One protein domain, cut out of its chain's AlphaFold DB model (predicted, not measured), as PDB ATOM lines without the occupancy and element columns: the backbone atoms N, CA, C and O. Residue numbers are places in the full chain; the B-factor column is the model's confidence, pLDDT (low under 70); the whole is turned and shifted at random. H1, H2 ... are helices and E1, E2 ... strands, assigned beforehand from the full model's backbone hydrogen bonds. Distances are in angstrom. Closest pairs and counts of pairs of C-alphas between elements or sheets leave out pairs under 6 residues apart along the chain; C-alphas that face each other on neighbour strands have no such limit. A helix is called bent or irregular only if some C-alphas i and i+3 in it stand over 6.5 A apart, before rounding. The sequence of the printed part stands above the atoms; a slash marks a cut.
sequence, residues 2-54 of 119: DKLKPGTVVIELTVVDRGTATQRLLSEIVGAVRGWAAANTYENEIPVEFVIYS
ATOM      1  N   ASP A   2     -39.181   3.078 -26.811       72.81
ATOM      2  CA  ASP A   2     -37.857   2.433 -26.812       72.81
ATOM      3  C   ASP A   2     -37.825   0.998 -27.355       72.81
ATOM      4  O   ASP A   2     -36.780   0.527 -27.790       72.81
ATOM      5  N   LYS A   3     -38.976   0.312 -27.368       83.06
ATOM      6  CA  LYS A   3     -39.119  -1.014 -27.990       83.06
ATOM      7  C   LYS A   3     -39.129  -0.958 -29.519       83.06
ATOM      8  O   LYS A   3     -38.612  -1.869 -30.150       83.06
ATOM      9  N   LEU A   4     -39.748   0.074 -30.096       86.12
ATOM     10  CA  LEU A   4     -39.921   0.218 -31.546       86.12
ATOM     11  C   LEU A   4     -38.839   1.092 -32.182       86.12
ATOM     12  O   LEU A   4     -38.608   0.966 -33.376       86.12
ATOM     13  N   LYS A   5     -38.200   1.966 -31.390       89.56
ATOM     14  CA  LYS A   5     -37.164   2.912 -31.829       89.56
ATOM     15  C   LYS A   5     -37.525   3.638 -33.141       89.56
ATOM     16  O   LYS A   5     -36.828   3.481 -34.141       89.56
ATOM     17  N   PRO A   6     -38.646   4.383 -33.177       90.88
ATOM     18  CA  PRO A   6     -39.126   4.973 -34.422       90.88
ATOM     19  C   PRO A   6     -38.177   6.068 -34.916       90.88
ATOM     20  O   PRO A   6     -37.922   7.022 -34.192       90.88
ATOM     21  N   GLY A   7     -37.709   5.984 -36.164       92.62
ATOM     22  CA  GLY A   7     -36.897   7.049 -36.776       92.62
ATOM     23  C   GLY A   7     -37.666   8.354 -37.023       92.62
ATOM     24  O   GLY A   7     -37.061   9.420 -37.083       92.62
ATOM     25  N   THR A   8     -38.999   8.280 -37.098       94.44
ATOM     26  CA  THR A   8     -39.884   9.429 -37.318       94.44
ATOM     27  C   THR A   8     -41.123   9.325 -36.430       94.44
ATOM     28  O   THR A   8     -41.739   8.263 -36.320       94.44
ATOM     29  N   VAL A   9     -41.532  10.447 -35.842       96.12
ATOM     30  CA  VAL A   9     -42.823  10.652 -35.180       96.12
ATOM     31  C   VAL A   9     -43.632  11.656 -35.991       96.12
ATOM     32  O   VAL A   9     -43.138  12.720 -36.359       96.12
ATOM     33  N   VAL A  10     -44.893  11.326 -36.252       97.50
ATOM     34  CA  VAL A  10     -45.796  12.142 -37.068       97.50
ATOM     35  C   VAL A  10     -47.044  12.470 -36.256       97.50
ATOM     36  O   VAL A  10     -47.597  11.588 -35.601       97.50
ATOM     37  N   ILE A  11     -47.499  13.722 -36.294       96.50
ATOM     38  CA  ILE A  11     -48.714  14.166 -35.598       96.50
ATOM     39  C   ILE A  11     -49.589  15.053 -36.493       96.50
ATOM     40  O   ILE A  11     -49.103  15.729 -37.401       96.50
ATOM     41  N   GLU A  12     -50.897  15.069 -36.234       94.56
ATOM     42  CA  GLU A  12     -51.807  16.024 -36.870       94.56
ATOM     43  C   GLU A  12     -51.674  17.424 -36.248       94.56
ATOM     44  O   GLU A  12     -51.591  17.590 -35.029       94.56
ATOM     45  N   LEU A  13     -51.711  18.453 -37.092       91.50
ATOM     46  CA  LEU A  13     -51.823  19.843 -36.677       91.50
ATOM     47  C   LEU A  13     -53.175  20.089 -36.000       91.50
ATOM     48  O   LEU A  13     -54.232  20.012 -36.630       91.50
ATOM     49  N   THR A  14     -53.135  20.505 -34.740       81.69
ATOM     50  CA  THR A  14     -54.325  20.925 -33.998       81.69
ATOM     51  C   THR A  14     -54.795  22.295 -34.494       81.69
ATOM     52  O   THR A  14     -54.046  23.269 -34.402       81.69
ATOM     53  N   VAL A  15     -56.020  22.390 -35.014       70.50
ATOM     54  CA  VAL A  15     -56.639  23.660 -35.440       70.50
ATOM     55  C   VAL A  15     -57.391  24.345 -34.292       70.50
ATOM     56  O   VAL A  15     -58.046  23.683 -33.487       70.50
ATOM     57  N   VAL A  16     -57.325  25.681 -34.260       63.69
ATOM     58  CA  VAL A  16     -57.783  26.592 -33.180       63.69
ATOM     59  C   VAL A  16     -59.318  26.729 -33.094       63.69
ATOM     60  O   VAL A  16     -59.848  27.773 -32.746       63.69
ATOM     61  N   ASP A  17     -60.069  25.682 -33.420       63.50
ATOM     62  CA  ASP A  17     -61.543  25.709 -33.382       63.50
ATOM     63  C   ASP A  17     -62.112  25.219 -32.034       63.50
ATOM     64  O   ASP A  17     -63.315  25.174 -31.799       63.50
ATOM     65  N   ARG A  18     -61.237  24.810 -31.109       60.12
ATOM     66  CA  ARG A  18     -61.617  24.355 -29.766       60.12
ATOM     67  C   ARG A  18     -61.314  25.450 -28.755       60.12
ATOM     68  O   ARG A  18     -60.353  26.197 -28.922       60.12
ATOM     69  N   GLY A  19     -62.124  25.530 -27.699       79.12
ATOM     70  CA  GLY A  19     -61.947  26.509 -26.625       79.12
ATOM     71  C   GLY A  19     -60.485  26.623 -26.179       79.12
ATOM     72  O   GLY A  19     -59.747  25.635 -26.145       79.12
ATOM     73  N   THR A  20     -60.065  27.839 -25.835       84.75
ATOM     74  CA  THR A  20     -58.657  28.193 -25.576       84.75
ATOM     75  C   THR A  20     -57.969  27.277 -24.560       84.75
ATOM     76  O   THR A  20     -56.788  26.974 -24.719       84.75
ATOM     77  N   ALA A  21     -58.700  26.782 -23.558       89.06
ATOM     78  CA  ALA A  21     -58.194  25.820 -22.580       89.06
ATOM     79  C   ALA A  21     -57.796  24.475 -23.218       89.06
ATOM     80  O   ALA A  21     -56.692  23.985 -22.988       89.06
ATOM     81  N   THR A  22     -58.651  23.904 -24.071       88.31
ATOM     82  CA  THR A  22     -58.350  22.664 -24.802       88.31
ATOM     83  C   THR A  22     -57.173  22.858 -25.749       88.31
ATOM     84  O   THR A  22     -56.308  21.993 -25.830       88.31
ATOM     85  N   GLN A  23     -57.100  24.002 -26.436       88.44
ATOM     86  CA  GLN A  23     -55.998  24.283 -27.355       88.44
ATOM     87  C   GLN A  23     -54.647  24.392 -26.635       88.44
ATOM     88  O   GLN A  23     -53.644  23.899 -27.152       88.44
ATOM     89  N   ARG A  24     -54.608  25.005 -25.444       89.88
ATOM     90  CA  ARG A  24     -53.393  25.067 -24.613       89.88
ATOM     91  C   ARG A  24     -52.915  23.673 -24.227       89.88
ATOM     92  O   ARG A  24     -51.772  23.340 -24.511       89.88
ATOM     93  N   LEU A  25     -53.816  22.841 -23.700       91.69
ATOM     94  CA  LEU A  25     -53.484  21.470 -23.316       91.69
ATOM     95  C   LEU A  25     -52.974  20.648 -24.508       91.69
ATOM     96  O   LEU A  25     -51.966  19.955 -24.406       91.69
ATOM     97  N   LEU A  26     -53.636  20.754 -25.662       91.56
ATOM     98  CA  LEU A  26     -53.183  20.084 -26.881       91.56
ATOM     99  C   LEU A  26     -51.790  20.561 -27.312       91.56
ATOM    100  O   LEU A  26     -50.962  19.748 -27.713       91.56
ATOM    101  N   SER A  27     -51.512  21.859 -27.188       90.94
ATOM    102  CA  SER A  27     -50.210  22.434 -27.544       90.94
ATOM    103  C   SER A  27     -49.098  21.965 -26.597       90.94
ATOM    104  O   SER A  27     -47.987  21.700 -27.052       90.94
ATOM    105  N   GLU A  28     -49.393  21.798 -25.305       94.56
ATOM    106  CA  GLU A  28     -48.469  21.213 -24.323       94.56
ATOM    107  C   GLU A  28     -48.163  19.744 -24.640       94.56
ATOM    108  O   GLU A  28     -46.997  19.349 -24.638       94.56
ATOM    109  N   ILE A  29     -49.178  18.949 -24.998       94.31
ATOM    110  CA  ILE A  29     -48.998  17.546 -25.411       94.31
ATOM    111  C   ILE A  29     -48.122  17.461 -26.666       94.31
ATOM    112  O   ILE A  29     -47.154  16.702 -26.692       94.31
ATOM    113  N   VAL A  30     -48.414  18.266 -27.693       94.12
ATOM    114  CA  VAL A  30     -47.597  18.331 -28.917       94.12
ATOM    115  C   VAL A  30     -46.158  18.741 -28.582       94.12
ATOM    116  O   VAL A  30     -45.212  18.156 -29.110       94.12
ATOM    117  N   GLY A  31     -45.983  19.706 -27.675       95.31
ATOM    118  CA  GLY A  31     -44.677  20.133 -27.177       95.31
ATOM    119  C   GLY A  31     -43.909  19.006 -26.485       95.31
ATOM    120  O   GLY A  31     -42.728  18.820 -26.772       95.31
ATOM    121  N   ALA A  32     -44.574  18.214 -25.643       96.12
ATOM    122  CA  ALA A  32     -43.972  17.065 -24.972       96.12
ATOM    123  C   ALA A  32     -43.526  15.984 -25.970       96.12
ATOM    124  O   ALA A  32     -42.411  15.473 -25.866       96.12
ATOM    125  N   VAL A  33     -44.352  15.677 -26.977       95.12
ATOM    126  CA  VAL A  33     -44.002  14.710 -28.034       95.12
ATOM    127  C   VAL A  33     -42.819  15.211 -28.865       95.12
ATOM    128  O   VAL A  33     -41.878  14.457 -29.115       95.12
ATOM    129  N   ARG A  34     -42.820  16.493 -29.250       95.38
ATOM    130  CA  ARG A  34     -41.703  17.117 -29.976       95.38
ATOM    131  C   ARG A  34     -40.418  17.123 -29.150       95.38
ATOM    132  O   ARG A  34     -39.349  16.847 -29.687       95.38
ATOM    133  N   GLY A  35     -40.520  17.430 -27.858       95.50
ATOM    134  CA  GLY A  35     -39.396  17.403 -26.925       95.50
ATOM    135  C   GLY A  35     -38.810  16.001 -26.784       95.50
ATOM    136  O   GLY A  35     -37.594  15.845 -26.839       95.50
ATOM    137  N   TRP A  36     -39.664  14.976 -26.695       94.81
ATOM    138  CA  TRP A  36     -39.222  13.583 -26.720       94.81
ATOM    139  C   TRP A  36     -38.470  13.261 -28.019       94.81
ATOM    140  O   TRP A  36     -37.352  12.763 -27.945       94.81
ATOM    141  N   ALA A  37     -39.015  13.605 -29.191       94.50
ATOM    142  CA  ALA A  37     -38.350  13.341 -30.472       94.50
ATOM    143  C   ALA A  37     -36.976  14.035 -30.578       94.50
ATOM    144  O   ALA A  37     -36.004  13.419 -30.998       94.50
ATOM    145  N   ALA A  38     -36.865  15.283 -30.112       93.12
ATOM    146  CA  ALA A  38     -35.604  16.025 -30.110       93.12
ATOM    147  C   ALA A  38     -34.557  15.465 -29.129       93.12
ATOM    148  O   ALA A  38     -33.360  15.573 -29.382       93.12
ATOM    149  N   ALA A  39     -34.998  14.898 -28.004       92.62
ATOM    150  CA  ALA A  39     -34.117  14.342 -26.977       92.62
ATOM    151  C   ALA A  39     -33.702  12.886 -27.246       92.62
ATOM    152  O   ALA A  39     -32.817  12.374 -26.562       92.62
ATOM    153  N   ASN A  40     -34.352  12.204 -28.193       91.00
ATOM    154  CA  ASN A  40     -34.073  10.810 -28.508       91.00
ATOM    155  C   ASN A  40     -33.342  10.717 -29.840       91.00
ATOM    156  O   ASN A  40     -33.801  11.226 -30.861       91.00
ATOM    157  N   THR A  41     -32.214  10.023 -29.818       86.69
ATOM    158  CA  THR A  41     -31.426   9.686 -30.998       86.69
ATOM    159  C   THR A  41     -31.294   8.172 -31.088       86.69
ATOM    160  O   THR A  41     -31.339   7.457 -30.080       86.69
ATOM    161  N   TYR A  42     -31.149   7.671 -32.311       82.19
ATOM    162  CA  TYR A  42     -30.788   6.276 -32.558       82.19
ATOM    163  C   TYR A  42     -29.440   6.224 -33.281       82.19
ATOM    164  O   TYR A  42     -28.630   7.134 -33.117       82.19
ATOM    165  N   GLU A  43     -29.142   5.136 -33.993       73.12
ATOM    166  CA  GLU A  43     -27.853   4.924 -34.665       73.12
ATOM    167  C   GLU A  43     -27.336   6.194 -35.370       73.12
ATOM    168  O   GLU A  43     -28.090   6.904 -36.035       73.12
ATOM    169  N   ASN A  44     -26.039   6.478 -35.211       79.81
ATOM    170  CA  ASN A  44     -25.360   7.688 -35.703       79.81
ATOM    171  C   ASN A  44     -25.800   9.015 -35.054       79.81
ATOM    172  O   ASN A  44     -25.562  10.074 -35.627       79.81
ATOM    173  N   GLU A  45     -26.426   8.964 -33.874       84.12
ATOM    174  CA  GLU A  45     -26.865  10.141 -33.104       84.12
ATOM    175  C   GLU A  45     -27.841  11.056 -33.860       84.12
ATOM    176  O   GLU A  45     -28.014  12.227 -33.522       84.12
ATOM    177  N   ILE A  46     -28.525  10.517 -34.871       84.50
ATOM    178  CA  ILE A  46     -29.533  11.259 -35.620       84.50
ATOM    179  C   ILE A  46     -30.787  11.377 -34.740       84.50
ATOM    180  O   ILE A  46     -31.300  10.346 -34.282       84.50
ATOM    181  N   PRO A  47     -31.287  12.602 -34.474       87.81
ATOM    182  CA  PRO A  47     -32.522  12.792 -33.724       87.81
ATOM    183  C   PRO A  47     -33.712  12.169 -34.435       87.81
ATOM    184  O   PRO A  47     -33.778  12.167 -35.667       87.81
ATOM    185  N   VAL A  48     -34.683  11.698 -33.657       93.75
ATOM    186  CA  VAL A  48     -35.960  11.252 -34.211       93.75
ATOM    187  C   VAL A  48     -36.619  12.414 -34.946       93.75
ATOM    188  O   VAL A  48     -36.844  13.491 -34.385       93.75
ATOM    189  N   GLU A  49     -36.947  12.198 -36.218       94.69
ATOM    190  CA  GLU A  49     -37.611  13.205 -37.031       94.69
ATOM    191  C   GLU A  49     -39.016  13.475 -36.478       94.69
ATOM    192  O   GLU A  49     -39.759  12.550 -36.153       94.69
ATOM    193  N   PHE A  50     -39.407  14.745 -36.399       96.62
ATOM    194  CA  PHE A  50     -40.746  15.140 -35.977       96.62
ATOM    195  C   PHE A  50     -41.472  15.865 -37.108       96.62
ATOM    196  O   PHE A  50     -41.068  16.954 -37.518       96.62
ATOM    197  N   VAL A  51     -42.564  15.273 -37.589       97.50
ATOM    198  CA  VAL A  51     -43.345  15.769 -38.728       97.50
ATOM    199  C   VAL A  51     -44.758  16.126 -38.280       97.50
ATOM    200  O   VAL A  51     -45.394  15.400 -37.516       97.50
ATOM    201  N   ILE A  52     -45.271  17.247 -38.784       97.00
ATOM    202  CA  ILE A  52     -46.658  17.663 -38.572       97.00
ATOM    203  C   ILE A  52     -47.370  17.703 -39.921       97.00
ATOM    204  O   ILE A  52     -46.898  18.359 -40.849       97.00
ATOM    205  N   TYR A  53     -48.550  17.090 -40.005       97.19
ATOM    206  CA  TYR A  53     -49.445  17.253 -41.151       97.19
ATOM    207  C   TYR A  53     -50.725  17.978 -40.771       97.19
ATOM    208  O   TYR A  53     -51.314  17.722 -39.726       97.19
ATOM    209  N   SER A  54     -51.230  18.829 -41.662       93.94
ATOM    210  CA  SER A  54     -52.619  19.269 -41.552       93.94
ATOM    211  C   SER A  54     -53.577  18.122 -41.916       93.94
ATOM    212  O   SER A  54     -53.208  17.241 -42.705       93.94
TER     213      SER A  54
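This is residues 2 to 54 of the 119 residues of an uncharacterized protein of Lachnospiraceae bacterium KH1T2 (UniProt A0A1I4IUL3). One long helix, H1, lies over a small ribbon of two parallel strands, E1 and E2, and runs back against their direction. The second half of H1 covers the strands, while its first half reaches past their far ends, where the link from E1 folds back to meet it; at the other end the link from H1 to E2 loops out to Asn 44. The printed part has 53 residues with two named strands and one named helix, in the order E1, H1, E2, and its class is mixed, helices and strands. The sheet has the order E1, E2 and is parallel. The whole is loose, with a radius of gyration of the C-alphas of 13.0 A, and its outline is a rod of 42 by 18 by 17 A.

Strand E1, residues 8 to 12, and strand E2, residues 49 to 53, are parallel neighbours, with 22 degrees between their directions. The C-alphas of Thr 8 and Glu 49 face each other at 4.4 A, and those of Glu 12 and Tyr 53 at 5.0 A. N 9 and O 49 are within hydrogen-bond range at 2.8 A, and so are N 51 and O 9 at 2.9 A. Helix H1, residues 20 to 39, follows E1 in the chain. E1, H1 and E2 form a strand-helix-strand unit, two parallel neighbour strands with a helix between them in the chain, and its crossover is right-handed. The closest C-alphas of E1 and H1 are those of Val 9 and Ala 37, 7.0 A apart. The closest of H1 and E2 are those of Ala 37 and Phe 50, 6.3 A apart. The pairs of C-alphas within 10 A between H1 and the sheet are made by residues 30 to 38 of the helix. In H1 every O i to N i+4 pair is within hydrogen-bond range.

E1 begins at C-alpha 8, at (-39.884, 9.429, -37.318), and ends at Glu 12, 13.6 A on. H1 runs from Thr 20, with its C-alpha at (-58.657, 28.193, -25.576), to Ala 39, a length of 28.2 A, and is not bent. E2 runs from Glu 49 to Tyr 53 over 13.2 A and ends at C-alpha 53, at (-49.445, 17.253, -41.151).

The two C-alphas farthest apart are those of Gly 19 and Asn 44, at 42.1 A. The printed part runs from residue 2 to residue 54 with no cut. The link from E1 to H1 has 7 residues and is short; the link from H1 to E2 has 9 residues and is also short. The mean pLDDT of the printed part is 88.6, and residues 16 to 18, in the link before H1, are under 70.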